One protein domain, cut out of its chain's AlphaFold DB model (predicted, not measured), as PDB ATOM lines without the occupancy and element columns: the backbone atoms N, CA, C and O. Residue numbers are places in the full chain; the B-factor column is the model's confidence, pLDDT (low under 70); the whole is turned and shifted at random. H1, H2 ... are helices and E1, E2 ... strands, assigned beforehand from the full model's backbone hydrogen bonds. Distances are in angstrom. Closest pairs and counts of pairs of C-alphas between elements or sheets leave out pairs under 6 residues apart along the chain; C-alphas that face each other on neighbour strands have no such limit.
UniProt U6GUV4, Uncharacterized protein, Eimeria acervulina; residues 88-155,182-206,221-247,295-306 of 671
ATOM      1  N   ARG A  88    -132.304  63.338  20.168       89.44
ATOM      2  CA  ARG A  88    -133.585  63.504  19.475       89.44
ATOM      3  C   ARG A  88    -134.154  62.132  19.172       89.44
ATOM      4  O   ARG A  88    -133.409  61.238  18.761       89.44
ATOM      5  N   LEU A  89    -135.459  61.996  19.365       90.25
ATOM      6  CA  LEU A  89    -136.192  60.750  19.178       90.25
ATOM      7  C   LEU A  89    -137.347  60.961  18.215       90.25
ATOM      8  O   LEU A  89    -138.123  61.901  18.385       90.25
ATOM      9  N   LEU A  90    -137.475  60.063  17.246       90.81
ATOM     10  CA  LEU A  90    -138.632  59.973  16.370       90.81
ATOM     11  C   LEU A  90    -139.354  58.661  16.638       90.81
ATOM     12  O   LEU A  90    -138.754  57.602  16.502       90.81
ATOM     13  N   LEU A  91    -140.629  58.724  16.989       90.56
ATOM     14  CA  LEU A  91    -141.506  57.567  17.115       90.56
ATOM     15  C   LEU A  91    -142.478  57.563  15.934       90.56
ATOM     16  O   LEU A  91    -143.120  58.576  15.657       90.56
ATOM     17  N   CYS A  92    -142.572  56.445  15.223       88.56
ATOM     18  CA  CYS A  92    -143.487  56.270  14.099       88.56
ATOM     19  C   CYS A  92    -144.132  54.891  14.207       88.56
ATOM     20  O   CYS A  92    -143.437  53.882  14.089       88.56
ATOM     21  N   ASN A  93    -145.445  54.851  14.454       83.12
ATOM     22  CA  ASN A  93    -146.210  53.611  14.637       83.12
ATOM     23  C   ASN A  93    -145.540  52.622  15.618       83.12
ATOM     24  O   ASN A  93    -145.333  51.456  15.288       83.12
ATOM     25  N   GLY A  94    -145.128  53.102  16.797       82.06
ATOM     26  CA  GLY A  94    -144.446  52.287  17.813       82.06
ATOM     27  C   GLY A  94    -142.948  52.036  17.574       82.06
ATOM     28  O   GLY A  94    -142.259  51.606  18.492       82.06
ATOM     29  N   VAL A  95    -142.404  52.356  16.395       85.25
ATOM     30  CA  VAL A  95    -140.968  52.201  16.104       85.25
ATOM     31  C   VAL A  95    -140.216  53.479  16.460       85.25
ATOM     32  O   VAL A  95    -140.487  54.542  15.896       85.25
ATOM     33  N   ALA A  96    -139.260  53.383  17.387       88.25
ATOM     34  CA  ALA A  96    -138.442  54.507  17.831       88.25
ATOM     35  C   ALA A  96    -137.084  54.561  17.110       88.25
ATOM     36  O   ALA A  96    -136.337  53.586  17.079       88.25
ATOM     37  N   LEU A  97    -136.734  55.735  16.586       88.69
ATOM     38  CA  LEU A  97    -135.425  56.066  16.029       88.69
ATOM     39  C   LEU A  97    -134.743  57.103  16.928       88.69
ATOM     40  O   LEU A  97    -135.248  58.214  17.101       88.69
ATOM     41  N   GLY A  98    -133.600  56.739  17.511       87.31
ATOM     42  CA  GLY A  98    -132.804  57.608  18.384       87.31
ATOM     43  C   GLY A  98    -131.628  58.287  17.681       87.31
ATOM     44  O   GLY A  98    -131.287  57.970  16.544       87.31
ATOM     45  N   CYS A  99    -130.978  59.211  18.395       83.44
ATOM     46  CA  CYS A  99    -129.729  59.870  17.980       83.44
ATOM     47  C   CYS A  99    -129.819  60.618  16.637       83.44
ATOM     48  O   CYS A  99    -128.849  60.696  15.875       83.44
ATOM     49  N   LEU A 100    -130.986  61.193  16.346       86.12
ATOM     50  CA  LEU A 100    -131.241  61.865  15.076       86.12
ATOM     51  C   LEU A 100    -130.479  63.189  14.980       86.12
ATOM     52  O   LEU A 100    -130.531  64.035  15.875       86.12
ATOM     53  N   ARG A 101    -129.791  63.394  13.851       85.75
ATOM     54  CA  ARG A 101    -128.988  64.604  13.606       85.75
ATOM     55  C   ARG A 101    -129.788  65.760  13.008       85.75
ATOM     56  O   ARG A 101    -129.382  66.914  13.158       85.75
ATOM     57  N   PHE A 102    -130.927  65.487  12.373       84.69
ATOM     58  CA  PHE A 102    -131.775  66.529  11.792       84.69
ATOM     59  C   PHE A 102    -132.597  67.253  12.867       84.69
ATOM     60  O   PHE A 102    -132.860  66.709  13.940       84.69
ATOM     61  N   ARG A 103    -132.972  68.504  12.585       85.69
ATOM     62  CA  ARG A 103    -133.885  69.312  13.413       85.69
ATOM     63  C   ARG A 103    -135.313  69.195  12.884       85.69
ATOM     64  O   ARG A 103    -135.516  68.845  11.721       85.69
ATOM     65  N   ARG A 104    -136.296  69.603  13.684       88.62
ATOM     66  CA  ARG A 104    -137.701  69.701  13.257       88.62
ATOM     67  C   ARG A 104    -137.938  70.413  11.922       88.62
ATOM     68  O   ARG A 104    -138.818  69.990  11.190       88.62
ATOM     69  N   GLY A 105    -137.204  71.485  11.613       88.69
ATOM     70  CA  GLY A 105    -137.381  72.241  10.363       88.69
ATOM     71  C   GLY A 105    -137.275  71.345   9.120       88.69
ATOM     72  O   GLY A 105    -138.283  71.160   8.445       88.69
ATOM     73  N   PRO A 106    -136.107  70.721   8.874       89.94
ATOM     74  CA  PRO A 106    -135.931  69.735   7.809       89.94
ATOM     75  C   PRO A 106    -137.000  68.635   7.782       89.94
ATOM     76  O   PRO A 106    -137.540  68.361   6.717       89.94
ATOM     77  N   LEU A 107    -137.369  68.066   8.940       92.00
ATOM     78  CA  LEU A 107    -138.421  67.044   9.009       92.00
ATOM     79  C   LEU A 107    -139.743  67.549   8.428       92.00
ATOM     80  O   LEU A 107    -140.329  66.904   7.565       92.00
ATOM     81  N   LEU A 108    -140.208  68.712   8.883       92.06
ATOM     82  CA  LEU A 108    -141.470  69.272   8.406       92.06
ATOM     83  C   LEU A 108    -141.412  69.657   6.922       92.06
ATOM     84  O   LEU A 108    -142.452  69.673   6.277       92.06
ATOM     85  N   MET A 109    -140.223  69.926   6.375       90.25
ATOM     86  CA  MET A 109    -140.046  70.207   4.947       90.25
ATOM     87  C   MET A 109    -140.136  68.987   4.051       90.25
ATOM     88  O   MET A 109    -140.591  69.094   2.912       90.25
ATOM     89  N   THR A 110    -139.753  67.830   4.573       91.19
ATOM     90  CA  THR A 110    -139.902  66.556   3.875       91.19
ATOM     91  C   THR A 110    -141.355  66.074   3.877       91.19
ATOM     92  O   THR A 110    -141.803  65.425   2.934       91.19
ATOM     93  N   LEU A 111    -142.116  66.413   4.917       91.31
ATOM     94  CA  LEU A 111    -143.483  65.944   5.129       91.31
ATOM     95  C   LEU A 111    -144.516  66.876   4.496       91.31
ATOM     96  O   LEU A 111    -145.288  67.502   5.212       91.31
ATOM     97  N   ARG A 112    -144.559  66.984   3.167       89.75
ATOM     98  CA  ARG A 112    -145.633  67.732   2.479       89.75
ATOM     99  C   ARG A 112    -147.010  67.162   2.822       89.75
ATOM    100  O   ARG A 112    -147.105  66.009   3.258       89.75
ATOM    101  N   ASP A 113    -148.064  67.961   2.646       89.44
ATOM    102  CA  ASP A 113    -149.443  67.473   2.791       89.44
ATOM    103  C   ASP A 113    -149.752  66.869   4.179       89.44
ATOM    104  O   ASP A 113    -150.588  65.970   4.322       89.44
ATOM    105  N   SER A 114    -149.026  67.320   5.204       93.25
ATOM    106  CA  SER A 114    -149.071  66.763   6.554       93.25
ATOM    107  C   SER A 114    -149.512  67.824   7.557       93.25
ATOM    108  O   SER A 114    -149.330  69.027   7.364       93.25
ATOM    109  N   PHE A 115    -150.065  67.372   8.678       93.25
ATOM    110  CA  PHE A 115    -150.551  68.246   9.747       93.25
ATOM    111  C   PHE A 115    -149.709  68.027  10.976       93.25
ATOM    112  O   PHE A 115    -149.371  66.889  11.292       93.25
ATOM    113  N   TYR A 116    -149.379  69.097  11.693       94.69
ATOM    114  CA  TYR A 116    -148.599  68.949  12.911       94.69
ATOM    115  C   TYR A 116    -149.094  69.835  14.038       94.69
ATOM    116  O   TYR A 116    -149.632  70.919  13.839       94.69
ATOM    117  N   VAL A 117    -148.830  69.410  15.265       93.62
ATOM    118  CA  VAL A 117    -148.989  70.230  16.465       93.62
ATOM    119  C   VAL A 117    -147.730  70.154  17.312       93.62
ATOM    120  O   VAL A 117    -146.917  69.247  17.174       93.62
ATOM    121  N   ALA A 118    -147.524  71.177  18.137       92.12
ATOM    122  CA  ALA A 118    -146.420  71.217  19.084       92.12
ATOM    123  C   ALA A 118    -147.007  71.191  20.485       92.12
ATOM    124  O   ALA A 118    -147.836  72.043  20.804       92.12
ATOM    125  N   VAL A 119    -146.544  70.249  21.290       91.25
ATOM    126  CA  VAL A 119    -146.847  70.144  22.711       91.25
ATOM    127  C   VAL A 119    -145.540  70.341  23.464       91.25
ATOM    128  O   VAL A 119    -144.461  70.005  22.976       91.25
ATOM    129  N   ARG A 120    -145.624  70.951  24.634       91.00
ATOM    130  CA  ARG A 120    -144.479  71.249  25.484       91.00
ATOM    131  C   ARG A 120    -144.676  70.530  26.808       91.00
ATOM    132  O   ARG A 120    -145.791  70.531  27.337       91.00
ATOM    133  N   THR A 121    -143.601  69.981  27.355       88.94
ATOM    134  CA  THR A 121    -143.606  69.546  28.747       88.94
ATOM    135  C   THR A 121    -143.329  70.716  29.696       88.94
ATOM    136  O   THR A 121    -142.579  71.636  29.372       88.94
ATOM    137  N   VAL A 122    -143.949  70.698  30.873       85.94
ATOM    138  CA  VAL A 122    -143.723  71.659  31.968       85.94
ATOM    139  C   VAL A 122    -143.396  70.917  33.266       85.94
ATOM    140  O   VAL A 122    -143.504  69.688  33.329       85.94
ATOM    141  N   LYS A 123    -142.969  71.657  34.301       84.62
ATOM    142  CA  LYS A 123    -142.554  71.117  35.611       84.62
ATOM    143  C   LYS A 123    -141.516  69.991  35.493       84.62
ATOM    144  O   LYS A 123    -141.693  68.910  36.052       84.62
ATOM    145  N   GLY A 124    -140.459  70.231  34.715       77.44
ATOM    146  CA  GLY A 124    -139.375  69.262  34.511       77.44
ATOM    147  C   GLY A 124    -139.814  67.997  33.772       77.44
ATOM    148  O   GLY A 124    -139.351  66.908  34.093       77.44
ATOM    149  N   GLY A 125    -140.756  68.115  32.833       78.00
ATOM    150  CA  GLY A 125    -141.184  66.982  32.013       78.00
ATOM    151  C   GLY A 125    -142.417  66.224  32.502       78.00
ATOM    152  O   GLY A 125    -142.885  65.338  31.792       78.00
ATOM    153  N   LYS A 126    -142.951  66.549  33.685       81.56
ATOM    154  CA  LYS A 126    -144.008  65.753  34.340       81.56
ATOM    155  C   LYS A 126    -145.407  65.986  33.780       81.56
ATOM    156  O   LYS A 126    -146.276  65.127  33.923       81.56
ATOM    157  N   ARG A 127    -145.644  67.163  33.192       88.44
ATOM    158  CA  ARG A 127    -146.965  67.546  32.683       88.44
ATOM    159  C   ARG A 127    -146.889  68.018  31.235       88.44
ATOM    160  O   ARG A 127    -145.886  68.624  30.854       88.44
ATOM    161  N   LEU A 128    -147.936  67.784  30.442       90.25
ATOM    162  CA  LEU A 128    -148.055  68.295  29.068       90.25
ATOM    163  C   LEU A 128    -149.038  69.448  28.991       90.25
ATOM    164  O   LEU A 128    -150.193  69.330  29.389       90.25
ATOM    165  N   LEU A 129    -148.590  70.560  28.423       91.25
ATOM    166  CA  LEU A 129    -149.450  71.718  28.257       91.25
ATOM    167  C   LEU A 129    -150.426  71.524  27.090       91.25
ATOM    168  O   LEU A 129    -150.020  71.518  25.924       91.25
ATOM    169  N   GLY A 130    -151.717  71.440  27.422       90.25
ATOM    170  CA  GLY A 130    -152.820  71.466  26.464       90.25
ATOM    171  C   GLY A 130    -152.780  70.327  25.449       90.25
ATOM    172  O   GLY A 130    -152.997  70.562  24.255       90.25
ATOM    173  N   LEU A 131    -152.450  69.114  25.901       90.12
ATOM    174  CA  LEU A 131    -152.362  67.932  25.046       90.12
ATOM    175  C   LEU A 131    -153.700  67.685  24.347       90.12
ATOM    176  O   LEU A 131    -153.736  67.693  23.115       90.12
ATOM    177  N   GLU A 132    -154.797  67.581  25.102       89.94
ATOM    178  CA  GLU A 132    -156.122  67.311  24.534       89.94
ATOM    179  C   GLU A 132    -156.520  68.350  23.475       89.94
ATOM    180  O   GLU A 132    -156.915  67.992  22.364       89.94
ATOM    181  N   ARG A 133    -156.337  69.651  23.740       90.75
ATOM    182  CA  ARG A 133    -156.672  70.707  22.762       90.75
ATOM    183  C   ARG A 133    -155.827  70.609  21.487       90.75
ATOM    184  O   ARG A 133    -156.336  70.802  20.382       90.75
ATOM    185  N   ASN A 134    -154.540  70.276  21.610       90.81
ATOM    186  CA  ASN A 134    -153.674  70.069  20.448       90.81
ATOM    187  C   ASN A 134    -154.093  68.838  19.626       90.81
ATOM    188  O   ASN A 134    -154.046  68.911  18.399       90.81
ATOM    189  N   ILE A 135    -154.537  67.754  20.271       90.06
ATOM    190  CA  ILE A 135    -155.056  66.548  19.602       90.06
ATOM    191  C   ILE A 135    -156.289  66.883  18.771       90.06
ATOM    192  O   ILE A 135    -156.326  66.587  17.578       90.06
ATOM    193  N   HIS A 136    -157.262  67.561  19.379       89.50
ATOM    194  CA  HIS A 136    -158.480  67.972  18.684       89.50
ATOM    195  C   HIS A 136    -158.168  68.832  17.460       89.50
ATOM    196  O   HIS A 136    -158.711  68.598  16.384       89.50
ATOM    197  N   ARG A 137    -157.247  69.796  17.591       90.00
ATOM    198  CA  ARG A 137    -156.855  70.656  16.467       90.00
ATOM    199  C   ARG A 137    -156.142  69.881  15.358       90.00
ATOM    200  O   ARG A 137    -156.345  70.180  14.182       90.00
ATOM    201  N   LEU A 138    -155.303  68.909  15.721       90.88
ATOM    202  CA  LEU A 138    -154.621  68.041  14.762       90.88
ATOM    203  C   LEU A 138    -155.638  67.220  13.956       90.88
ATOM    204  O   LEU A 138    -155.585  67.231  12.727       90.88
ATOM    205  N   ALA A 139    -156.595  66.592  14.643       87.88
ATOM    206  CA  ALA A 139    -157.676  65.831  14.021       87.88
ATOM    207  C   ALA A 139    -158.570  66.720  13.137       87.88
ATOM    208  O   ALA A 139    -158.855  66.362  11.998       87.88
ATOM    209  N   ALA A 140    -158.944  67.911  13.619       87.94
ATOM    210  CA  ALA A 140    -159.752  68.867  12.861       87.94
ATOM    211  C   ALA A 140    -159.046  69.353  11.584       87.94
ATOM    212  O   ALA A 140    -159.678  69.425  10.533       87.94
ATOM    213  N   SER A 141    -157.736  69.628  11.650       89.06
ATOM    214  CA  SER A 141    -156.948  70.033  10.472       89.06
ATOM    215  C   SER A 141    -156.908  68.916   9.424       89.06
ATOM    216  O   SER A 141    -157.118  69.161   8.239       89.06
ATOM    217  N   ALA A 142    -156.692  67.673   9.863       87.75
ATOM    218  CA  ALA A 142    -156.688  66.518   8.972       87.75
ATOM    219  C   ALA A 142    -158.071  66.256   8.346       87.75
ATOM    220  O   ALA A 142    -158.157  65.996   7.146       87.75
ATOM    221  N   ALA A 143    -159.153  66.390   9.124       86.44
ATOM    222  CA  ALA A 143    -160.524  66.253   8.632       86.44
ATOM    223  C   ALA A 143    -160.860  67.302   7.557       86.44
ATOM    224  O   ALA A 143    -161.386  66.965   6.497       86.44
ATOM    225  N   ALA A 144    -160.525  68.570   7.814       86.38
ATOM    226  CA  ALA A 144    -160.783  69.672   6.891       86.38
ATOM    227  C   ALA A 144    -160.029  69.498   5.564       86.38
ATOM    228  O   ALA A 144    -160.585  69.726   4.487       86.38
ATOM    229  N   ALA A 145    -158.785  69.019   5.619       86.75
ATOM    230  CA  ALA A 145    -158.019  68.720   4.419       86.75
ATOM    231  C   ALA A 145    -158.560  67.527   3.624       86.75
ATOM    232  O   ALA A 145    -158.589  67.589   2.394       86.75
ATOM    233  N   ALA A 146    -159.015  66.468   4.301       84.94
ATOM    234  CA  ALA A 146    -159.659  65.335   3.642       84.94
ATOM    235  C   ALA A 146    -160.919  65.782   2.880       84.94
ATOM    236  O   ALA A 146    -161.039  65.499   1.688       84.94
ATOM    237  N   ALA A 147    -161.778  66.581   3.522       86.69
ATOM    238  CA  ALA A 147    -162.986  67.126   2.901       86.69
ATOM    239  C   ALA A 147    -162.678  67.989   1.661       86.69
ATOM    240  O   ALA A 147    -163.381  67.918   0.655       86.69
ATOM    241  N   ARG A 148    -161.594  68.777   1.686       88.19
ATOM    242  CA  ARG A 148    -161.171  69.563   0.512       88.19
ATOM    243  C   ARG A 148    -160.680  68.704  -0.646       88.19
ATOM    244  O   ARG A 148    -160.952  69.044  -1.794       88.19
ATOM    245  N   ARG A 149    -159.951  67.619  -0.372       86.75
ATOM    246  CA  ARG A 149    -159.507  66.692  -1.427       86.75
ATOM    247  C   ARG A 149    -160.696  66.017  -2.094       86.75
ATOM    248  O   ARG A 149    -160.732  65.936  -3.315       86.75
ATOM    249  N   GLU A 150    -161.677  65.601  -1.303       87.56
ATOM    250  CA  GLU A 150    -162.924  65.036  -1.812       87.56
ATOM    251  C   GLU A 150    -163.690  66.051  -2.675       87.56
ATOM    252  O   GLU A 150    -164.044  65.749  -3.814       87.56
ATOM    253  N   ALA A 151    -163.834  67.294  -2.204       89.69
ATOM    254  CA  ALA A 151    -164.456  68.368  -2.980       89.69
ATOM    255  C   ALA A 151    -163.703  68.673  -4.292       89.69
ATOM    256  O   ALA A 151    -164.334  68.888  -5.325       89.69
ATOM    257  N   ALA A 152    -162.366  68.658  -4.278       90.94
ATOM    258  CA  ALA A 152    -161.552  68.866  -5.474       90.94
ATOM    259  C   ALA A 152    -161.708  67.722  -6.494       90.94
ATOM    260  O   ALA A 152    -161.782  67.982  -7.692       90.94
ATOM    261  N   LEU A 153    -161.813  66.470  -6.034       90.75
ATOM    262  CA  LEU A 153    -162.077  65.317  -6.904       90.75
ATOM    263  C   LEU A 153    -163.471  65.392  -7.537       90.75
ATOM    264  O   LEU A 153    -163.615  65.108  -8.726       90.75
ATOM    265  N   LEU A 154    -164.478  65.836  -6.782       91.12
ATOM    266  CA  LEU A 154    -165.829  66.052  -7.308       91.12
ATOM    267  C   LEU A 154    -165.879  67.169  -8.360       91.12
ATOM    268  O   LEU A 154    -166.638  67.054  -9.315       91.12
ATOM    269  N   GLN A 155    -165.058  68.215  -8.225       92.62
ATOM    270  CA  GLN A 155    -164.948  69.281  -9.232       92.62
ATOM    271  C   GLN A 155    -164.184  68.848 -10.493       92.62
ATOM    272  O   GLN A 155    -164.401  69.416 -11.561       92.62
ATOM    273  N   GLU A 182    -161.498  58.588  20.228       82.81
ATOM    274  CA  GLU A 182    -161.174  57.947  21.503       82.81
ATOM    275  C   GLU A 182    -160.037  56.924  21.361       82.81
ATOM    276  O   GLU A 182    -159.047  56.993  22.096       82.81
ATOM    277  N   CYS A 183    -160.102  56.055  20.348       81.62
ATOM    278  CA  CYS A 183    -159.032  55.098  20.050       81.62
ATOM    279  C   CYS A 183    -157.704  55.800  19.696       81.62
ATOM    280  O   CYS A 183    -156.629  55.428  20.191       81.62
ATOM    281  N   PHE A 184    -157.769  56.873  18.899       83.94
ATOM    282  CA  PHE A 184    -156.611  57.700  18.560       83.94
ATOM    283  C   PHE A 184    -156.000  58.358  19.802       83.94
ATOM    284  O   PHE A 184    -154.780  58.323  19.969       83.94
ATOM    285  N   ARG A 185    -156.825  58.900  20.710       84.62
ATOM    286  CA  ARG A 185    -156.357  59.469  21.986       84.62
ATOM    287  C   ARG A 185    -155.642  58.434  22.843       84.62
ATOM    288  O   ARG A 185    -154.573  58.739  23.364       84.62
ATOM    289  N   HIS A 186    -156.209  57.237  22.986       84.88
ATOM    290  CA  HIS A 186    -155.603  56.176  23.790       84.88
ATOM    291  C   HIS A 186    -154.233  55.766  23.228       84.88
ATOM    292  O   HIS A 186    -153.232  55.751  23.948       84.88
ATOM    293  N   THR A 187    -154.169  55.529  21.914       85.31
ATOM    294  CA  THR A 187    -152.923  55.197  21.205       85.31
ATOM    295  C   THR A 187    -151.884  56.303  21.368       85.31
ATOM    296  O   THR A 187    -150.739  56.039  21.727       85.31
ATOM    297  N   LEU A 188    -152.293  57.556  21.174       86.94
ATOM    298  CA  LEU A 188    -151.401  58.695  21.309       86.94
ATOM    299  C   LEU A 188    -150.880  58.836  22.742       86.94
ATOM    300  O   LEU A 188    -149.682  59.022  22.912       86.94
ATOM    301  N   LYS A 189    -151.726  58.714  23.773       86.00
ATOM    302  CA  LYS A 189    -151.283  58.772  25.180       86.00
ATOM    303  C   LYS A 189    -150.235  57.702  25.482       86.00
ATOM    304  O   LYS A 189    -149.202  58.024  26.067       86.00
ATOM    305  N   ARG A 190    -150.447  56.466  25.022       87.44
ATOM    306  CA  ARG A 190    -149.464  55.380  25.146       87.44
ATOM    307  C   ARG A 190    -148.132  55.742  24.476       87.44
ATOM    308  O   ARG A 190    -147.076  55.626  25.097       87.44
ATOM    309  N   ASP A 191    -148.183  56.229  23.240       87.12
ATOM    310  CA  ASP A 191    -147.002  56.558  22.435       87.12
ATOM    311  C   ASP A 191    -146.237  57.784  22.987       87.12
ATOM    312  O   ASP A 191    -145.003  57.795  23.008       87.12
ATOM    313  N   ILE A 192    -146.943  58.787  23.524       87.75
ATOM    314  CA  ILE A 192    -146.371  59.926  24.266       87.75
ATOM    315  C   ILE A 192    -145.577  59.423  25.476       87.75
ATOM    316  O   ILE A 192    -144.424  59.821  25.672       87.75
ATOM    317  N   THR A 193    -146.187  58.557  26.286       85.75
ATOM    318  CA  THR A 193    -145.569  58.005  27.496       85.75
ATOM    319  C   THR A 193    -144.314  57.210  27.149       85.75
ATOM    320  O   THR A 193    -143.267  57.408  27.775       85.75
ATOM    321  N   LEU A 194    -144.375  56.377  26.105       86.19
ATOM    322  CA  LEU A 194    -143.219  55.644  25.589       86.19
ATOM    323  C   LEU A 194    -142.102  56.596  25.136       86.19
ATOM    324  O   LEU A 194    -140.951  56.441  25.549       86.19
ATOM    325  N   LEU A 195    -142.434  57.613  24.337       87.00
ATOM    326  CA  LEU A 195    -141.465  58.581  23.819       87.00
ATOM    327  C   LEU A 195    -140.746  59.337  24.944       87.00
ATOM    328  O   LEU A 195    -139.530  59.517  24.885       87.00
ATOM    329  N   LEU A 196    -141.471  59.756  25.982       84.88
ATOM    330  CA  LEU A 196    -140.891  60.464  27.125       84.88
ATOM    331  C   LEU A 196    -140.011  59.555  27.991       84.88
ATOM    332  O   LEU A 196    -138.946  59.992  28.436       84.88
ATOM    333  N   ARG A 197    -140.397  58.283  28.177       84.81
ATOM    334  CA  ARG A 197    -139.554  57.275  28.845       84.81
ATOM    335  C   ARG A 197    -138.246  57.045  28.081       84.81
ATOM    336  O   ARG A 197    -137.176  57.076  28.687       84.81
ATOM    337  N   LEU A 198    -138.314  56.901  26.757       83.94
ATOM    338  CA  LEU A 198    -137.129  56.757  25.903       83.94
ATOM    339  C   LEU A 198    -136.241  58.006  25.933       83.94
ATOM    340  O   LEU A 198    -135.017  57.896  26.010       83.94
ATOM    341  N   PHE A 199    -136.837  59.202  25.902       82.06
ATOM    342  CA  PHE A 199    -136.084  60.459  25.939       82.06
ATOM    343  C   PHE A 199    -135.299  60.596  27.237       82.06
ATOM    344  O   PHE A 199    -134.115  60.929  27.221       82.06
ATOM    345  N   LYS A 200    -135.941  60.265  28.357       78.38
ATOM    346  CA  LYS A 200    -135.303  60.199  29.669       78.38
ATOM    347  C   LYS A 200    -134.148  59.197  29.693       78.38
ATOM    348  O   LYS A 200    -133.075  59.545  30.179       78.38
ATOM    349  N   PHE A 201    -134.348  57.994  29.155       80.44
ATOM    350  CA  PHE A 201    -133.302  56.971  29.090       80.44
ATOM    351  C   PHE A 201    -132.071  57.457  28.311       80.44
ATOM    352  O   PHE A 201    -130.948  57.312  28.786       80.44
ATOM    353  N   LEU A 202    -132.272  58.103  27.157       80.12
ATOM    354  CA  LEU A 202    -131.172  58.616  26.333       80.12
ATOM    355  C   LEU A 202    -130.492  59.868  26.901       80.12
ATOM    356  O   LEU A 202    -129.338  60.133  26.573       80.12
ATOM    357  N   ALA A 203    -131.202  60.670  27.696       76.81
ATOM    358  CA  ALA A 203    -130.650  61.875  28.312       76.81
ATOM    359  C   ALA A 203    -129.841  61.579  29.589       76.81
ATOM    360  O   ALA A 203    -129.088  62.440  30.045       76.81
ATOM    361  N   ALA A 204    -129.994  60.389  30.179       74.75
ATOM    362  CA  ALA A 204    -129.276  60.008  31.387       74.75
ATOM    363  C   ALA A 204    -127.776  59.774  31.099       74.75
ATOM    364  O   ALA A 204    -127.434  59.136  30.100       74.75
ATOM    365  N   PRO A 205    -126.857  60.235  31.973       77.88
ATOM    366  CA  PRO A 205    -125.445  59.886  31.850       77.88
ATOM    367  C   PRO A 205    -125.265  58.357  31.887       77.88
ATOM    368  O   PRO A 205    -126.019  57.690  32.594       77.88
ATOM    369  N   PRO A 206    -124.258  57.777  31.204       74.69
ATOM    370  CA  PRO A 206    -124.130  56.321  31.047       74.69
ATOM    371  C   PRO A 206    -124.163  55.531  32.367       74.69
ATOM    372  O   PRO A 206    -124.791  54.480  32.446       74.69
ATOM    373  N   PRO A 221    -133.631  65.215  34.316       62.56
ATOM    374  CA  PRO A 221    -132.780  66.186  34.996       62.56
ATOM    375  C   PRO A 221    -133.589  67.458  35.251       62.56
ATOM    376  O   PRO A 221    -134.244  67.961  34.329       62.56
ATOM    377  N   GLU A 222    -133.611  67.907  36.506       57.28
ATOM    378  CA  GLU A 222    -134.464  69.005  36.950       57.28
ATOM    379  C   GLU A 222    -134.279  70.217  36.022       57.28
ATOM    380  O   GLU A 222    -133.159  70.647  35.753       57.28
ATOM    381  N   GLY A 223    -135.382  70.706  35.444       64.62
ATOM    382  CA  GLY A 223    -135.368  71.804  34.470       64.62
ATOM    383  C   GLY A 223    -135.307  71.407  32.986       64.62
ATOM    384  O   GLY A 223    -135.355  72.295  32.135       64.62
ATOM    385  N   THR A 224    -135.265  70.116  32.631       73.69
ATOM    386  CA  THR A 224    -135.314  69.696  31.215       73.69
ATOM    387  C   THR A 224    -136.742  69.771  30.670       73.69
ATOM    388  O   THR A 224    -137.583  68.925  30.976       73.69
ATOM    389  N   GLU A 225    -137.023  70.767  29.831       82.19
ATOM    390  CA  GLU A 225    -138.267  70.837  29.061       82.19
ATOM    391  C   GLU A 225    -138.076  70.188  27.677       82.19
ATOM    392  O   GLU A 225    -137.026  70.309  27.041       82.19
ATOM    393  N   VAL A 226    -139.101  69.487  27.197       86.69
ATOM    394  CA  VAL A 226    -139.102  68.765  25.919       86.69
ATOM    395  C   VAL A 226    -140.232  69.314  25.054       86.69
ATOM    396  O   VAL A 226    -141.371  69.464  25.502       86.69
ATOM    397  N   ALA A 227    -139.917  69.609  23.799       89.88
ATOM    398  CA  ALA A 227    -140.895  69.891  22.764       89.88
ATOM    399  C   ALA A 227    -141.241  68.590  22.038       89.88
ATOM    400  O   ALA A 227    -140.378  67.943  21.445       89.88
ATOM    401  N   LEU A 228    -142.521  68.239  22.047       92.25
ATOM    402  CA  LEU A 228    -143.081  67.150  21.263       92.25
ATOM    403  C   LEU A 228    -143.743  67.732  20.015       92.25
ATOM    404  O   LEU A 228    -144.605  68.605  20.104       92.25
ATOM    405  N   THR A 229    -143.354  67.257  18.839       92.50
ATOM    406  CA  THR A 229    -144.034  67.565  17.578       92.50
ATOM    407  C   THR A 229    -144.803  66.331  17.138       92.50
ATOM    408  O   THR A 229    -144.186  65.342  16.760       92.50
ATOM    409  N   LEU A 230    -146.133  66.392  17.206       93.38
ATOM    410  CA  LEU A 230    -147.028  65.331  16.734       93.38
ATOM    411  C   LEU A 230    -147.398  65.634  15.287       93.38
ATOM    412  O   LEU A 230    -147.736  66.781  14.992       93.38
ATOM    413  N   ILE A 231    -147.325  64.647  14.406       93.06
ATOM    414  CA  ILE A 231    -147.500  64.814  12.966       93.06
ATOM    415  C   ILE A 231    -148.418  63.710  12.443       93.06
ATOM    416  O   ILE A 231    -148.184  62.537  12.720       93.06
ATOM    417  N   LEU A 232    -149.440  64.086  11.676       91.12
ATOM    418  CA  LEU A 232    -150.225  63.172  10.849       91.12
ATOM    419  C   LEU A 232    -149.757  63.308   9.404       91.12
ATOM    420  O   LEU A 232    -149.851  64.394   8.827       91.12
ATOM    421  N   THR A 233    -149.242  62.220   8.836       91.31
ATOM    422  CA  THR A 233    -148.653  62.216   7.491       91.31
ATOM    423  C   THR A 233    -149.146  61.034   6.657       91.31
ATOM    424  O   THR A 233    -149.373  59.962   7.213       91.31
ATOM    425  N   PRO A 234    -149.281  61.172   5.326       89.25
ATOM    426  CA  PRO A 234    -149.527  60.023   4.453       89.25
ATOM    427  C   PRO A 234    -148.295  59.111   4.289       89.25
ATOM    428  O   PRO A 234    -148.415  57.978   3.819       89.25
ATOM    429  N   LEU A 235    -147.093  59.579   4.649       88.38
ATOM    430  CA  LEU A 235    -145.853  58.833   4.425       88.38
ATOM    431  C   LEU A 235    -145.639  57.735   5.473       88.38
ATOM    432  O   LEU A 235    -145.813  57.940   6.673       88.38
ATOM    433  N   GLY A 236    -145.222  56.549   5.022       88.31
ATOM    434  CA  GLY A 236    -144.733  55.494   5.908       88.31
ATOM    435  C   GLY A 236    -143.295  55.719   6.363       88.31
ATOM    436  O   GLY A 236    -142.563  56.536   5.811       88.31
ATOM    437  N   LEU A 237    -142.880  54.941   7.366       86.69
ATOM    438  CA  LEU A 237    -141.515  54.983   7.884       86.69
ATOM    439  C   LEU A 237    -140.441  54.720   6.806       86.69
ATOM    440  O   LEU A 237    -139.475  55.477   6.788       86.69
ATOM    441  N   PRO A 238    -140.579  53.741   5.883       87.94
ATOM    442  CA  PRO A 238    -139.577  53.530   4.833       87.94
ATOM    443  C   PRO A 238    -139.416  54.748   3.916       87.94
ATOM    444  O   PRO A 238    -138.297  55.206   3.697       87.94
ATOM    445  N   GLN A 239    -140.537  55.323   3.463       91.31
ATOM    446  CA  GLN A 239    -140.538  56.531   2.633       91.31
ATOM    447  C   GLN A 239    -139.909  57.715   3.372       91.31
ATOM    448  O   GLN A 239    -139.220  58.530   2.772       91.31
ATOM    449  N   LEU A 240    -140.128  57.811   4.684       87.38
ATOM    450  CA  LEU A 240    -139.551  58.866   5.504       87.38
ATOM    451  C   LEU A 240    -138.036  58.719   5.678       87.38
ATOM    452  O   LEU A 240    -137.314  59.709   5.582       87.38
ATOM    453  N   VAL A 241    -137.559  57.503   5.953       88.00
ATOM    454  CA  VAL A 241    -136.124  57.198   6.075       88.00
ATOM    455  C   VAL A 241    -135.408  57.572   4.781       88.00
ATOM    456  O   VAL A 241    -134.385  58.253   4.831       88.00
ATOM    457  N   GLU A 242    -135.993  57.206   3.641       90.31
ATOM    458  CA  GLU A 242    -135.499  57.582   2.318       90.31
ATOM    459  C   GLU A 242    -135.519  59.105   2.112       90.31
ATOM    460  O   GLU A 242    -134.492  59.704   1.796       90.31
ATOM    461  N   ALA A 243    -136.651  59.759   2.374       87.12
ATOM    462  CA  ALA A 243    -136.824  61.185   2.112       87.12
ATOM    463  C   ALA A 243    -135.999  62.099   3.045       87.12
ATOM    464  O   ALA A 243    -135.709  63.243   2.695       87.12
ATOM    465  N   LEU A 244    -135.600  61.610   4.223       87.56
ATOM    466  CA  LEU A 244    -134.676  62.293   5.141       87.56
ATOM    467  C   LEU A 244    -133.207  61.916   4.914       87.56
ATOM    468  O   LEU A 244    -132.346  62.404   5.651       87.56
ATOM    469  N   ALA A 245    -132.921  61.045   3.939       90.75
ATOM    470  CA  ALA A 245    -131.601  60.460   3.711       90.75
ATOM    471  C   ALA A 245    -130.986  59.877   4.999       90.75
ATOM    472  O   ALA A 245    -129.792  60.033   5.276       90.75
ATOM    473  N   LEU A 246    -131.818  59.239   5.830       86.50
ATOM    474  CA  LEU A 246    -131.341  58.546   7.020       86.50
ATOM    475  C   LEU A 246    -130.606  57.268   6.600       86.50
ATOM    476  O   LEU A 246    -131.006  56.640   5.617       86.50
ATOM    477  N   PRO A 247    -129.551  56.858   7.333       82.31
ATOM    478  CA  PRO A 247    -128.890  55.586   7.081       82.31
ATOM    479  C   PRO A 247    -129.938  54.480   7.014       82.31
ATOM    480  O   PRO A 247    -130.752  54.346   7.934       82.31
ATOM    481  N   LEU A 295    -153.478  58.104   7.025       85.44
ATOM    482  CA  LEU A 295    -152.624  58.959   7.847       85.44
ATOM    483  C   LEU A 295    -151.940  58.149   8.950       85.44
ATOM    484  O   LEU A 295    -152.568  57.386   9.679       85.44
ATOM    485  N   LYS A 296    -150.633  58.352   9.093       89.44
ATOM    486  CA  LYS A 296    -149.780  57.730  10.107       89.44
ATOM    487  C   LYS A 296    -149.375  58.767  11.142       89.44
ATOM    488  O   LYS A 296    -149.067  59.911  10.793       89.44
ATOM    489  N   LEU A 297    -149.374  58.355  12.408       90.12
ATOM    490  CA  LEU A 297    -148.932  59.182  13.523       90.12
ATOM    491  C   LEU A 297    -147.413  59.093  13.664       90.12
ATOM    492  O   LEU A 297    -146.831  58.013  13.784       90.12
ATOM    493  N   MET A 298    -146.784  60.259  13.701       91.12
ATOM    494  CA  MET A 298    -145.360  60.418  13.930       91.12
ATOM    495  C   MET A 298    -145.123  61.438  15.035       91.12
ATOM    496  O   MET A 298    -145.821  62.448  15.129       91.12
ATOM    497  N   MET A 299    -144.128  61.187  15.874       91.62
ATOM    498  CA  MET A 299    -143.817  62.030  17.017       91.62
ATOM    499  C   MET A 299    -142.323  62.295  17.091       91.62
ATOM    500  O   MET A 299    -141.531  61.367  17.204       91.62
ATOM    501  N   LEU A 300    -141.934  63.565  17.060       90.62
ATOM    502  CA  LEU A 300    -140.555  63.992  17.269       90.62
ATOM    503  C   LEU A 300    -140.430  64.628  18.656       90.62
ATOM    504  O   LEU A 300    -141.078  65.642  18.919       90.62
ATOM    505  N   ALA A 301    -139.576  64.072  19.514       88.62
ATOM    506  CA  ALA A 301    -139.156  64.705  20.759       88.62
ATOM    507  C   ALA A 301    -137.817  65.419  20.563       88.62
ATOM    508  O   ALA A 301    -136.816  64.811  20.167       88.62
ATOM    509  N   GLU A 302    -137.804  66.711  20.880       86.81
ATOM    510  CA  GLU A 302    -136.605  67.539  20.898       86.81
ATOM    511  C   GLU A 302    -136.473  68.253  22.248       86.81
ATOM    512  O   GLU A 302    -137.468  68.721  22.805       86.81
ATOM    513  N   PRO A 303    -135.250  68.404  22.769       83.94
ATOM    514  CA  PRO A 303    -135.004  69.256  23.926       83.94
ATOM    515  C   PRO A 303    -135.373  70.705  23.595       83.94
ATOM    516  O   PRO A 303    -135.022  71.223  22.527       83.94
ATOM    517  N   LEU A 304    -136.038  71.389  24.525       80.31
ATOM    518  CA  LEU A 304    -136.216  72.834  24.437       80.31
ATOM    519  C   LEU A 304    -134.890  73.504  24.782       80.31
ATOM    520  O   LEU A 304    -134.585  73.789  25.936       80.31
ATOM    521  N   VAL A 305    -134.078  73.747  23.756       71.25
ATOM    522  CA  VAL A 305    -132.873  74.555  23.919       71.25
ATOM    523  C   VAL A 305    -133.318  76.007  24.125       71.25
ATOM    524  O   VAL A 305    -134.070  76.528  23.292       71.25
ATOM    525  N   PRO A 306    -132.887  76.681  25.207       62.34
ATOM    526  CA  PRO A 306    -133.097  78.113  25.363       62.34
ATOM    527  C   PRO A 306    -132.619  78.827  24.088       62.34
ATOM    528  O   PRO A 306    -131.497  78.595  23.653       62.34
TER     529      PRO A 306
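Overview. This is residues 88 to 155, 182 to 206, 221 to 247 and 295 to 306 of the 671 residues of an uncharacterized protein of Eimeria acervulina (UniProt U6GUV4). A twisted sheet of five strands has two long helices, H2 and H3, splayed over one face, making two layers, and residues 146 to 155 of H2 stick out. The short helices H1 and H4 graze the sheet. The 132 printed residues include named elements in the order E1 E2 H1 E3 H2 H3 E4 H4 E5; the antiparallel sheet runs E2 E1 E5 E4 E3, and the class is mixed. The whole is compact, with a radius of gyration of the C-alphas of 15.5 A, and spans 58 by 34 by 27 A.

Arrangement. E1, residues 89 to 92, and E2, residues 95 to 97, form a hairpin, with N 90 and O 97 at 2.9 A. E5, residues 296 to 303, is antiparallel to E1, with N 91 and O 299 at 2.8 A, and to E4, residues 226 to 233, with N 229 and O 300 at 2.8 A. E4 is antiparallel to E3, residues 115 to 122, with N 119 and O 228 at 2.8 A. H2, residues 131 to 155, lies over E3 at a height over the sheet of 7.7 A, along it at 3 degrees on the local plane; their closest C-alphas, of Val 117 and Asn 134, are 6.2 A apart. H3, residues 182 to 203, is on the same face at a height of 8.3 A, over E5 and only just over E1, with 3 C-alphas falling on it. H1, residues 104 to 110, and H4, residues 237 to 243, only graze the sheet. In H1, H2, H3 and H4 every O i to N i+4 pair is within hydrogen-bond range.

Along the chain. E1 begins at C-alpha 89 (-136.192, 60.750, 19.178) and E5 ends at C-alpha 303 (-135.004, 69.256, 23.926). H2 measures 36.5 A, H3 31.5 A and E3 23.5 A.

Size, cuts and confidence. Residues 156 to 181, 207 to 220 and 248 to 294 are cut out and not printed; across these cuts C-alphas 155 and 182 are 33.0 A apart, C-alphas 206 and 221 are 13.7 A apart, and C-alphas 247 and 295 are 24.0 A apart. Residues 221 to 223 and 306 are under pLDDT 70.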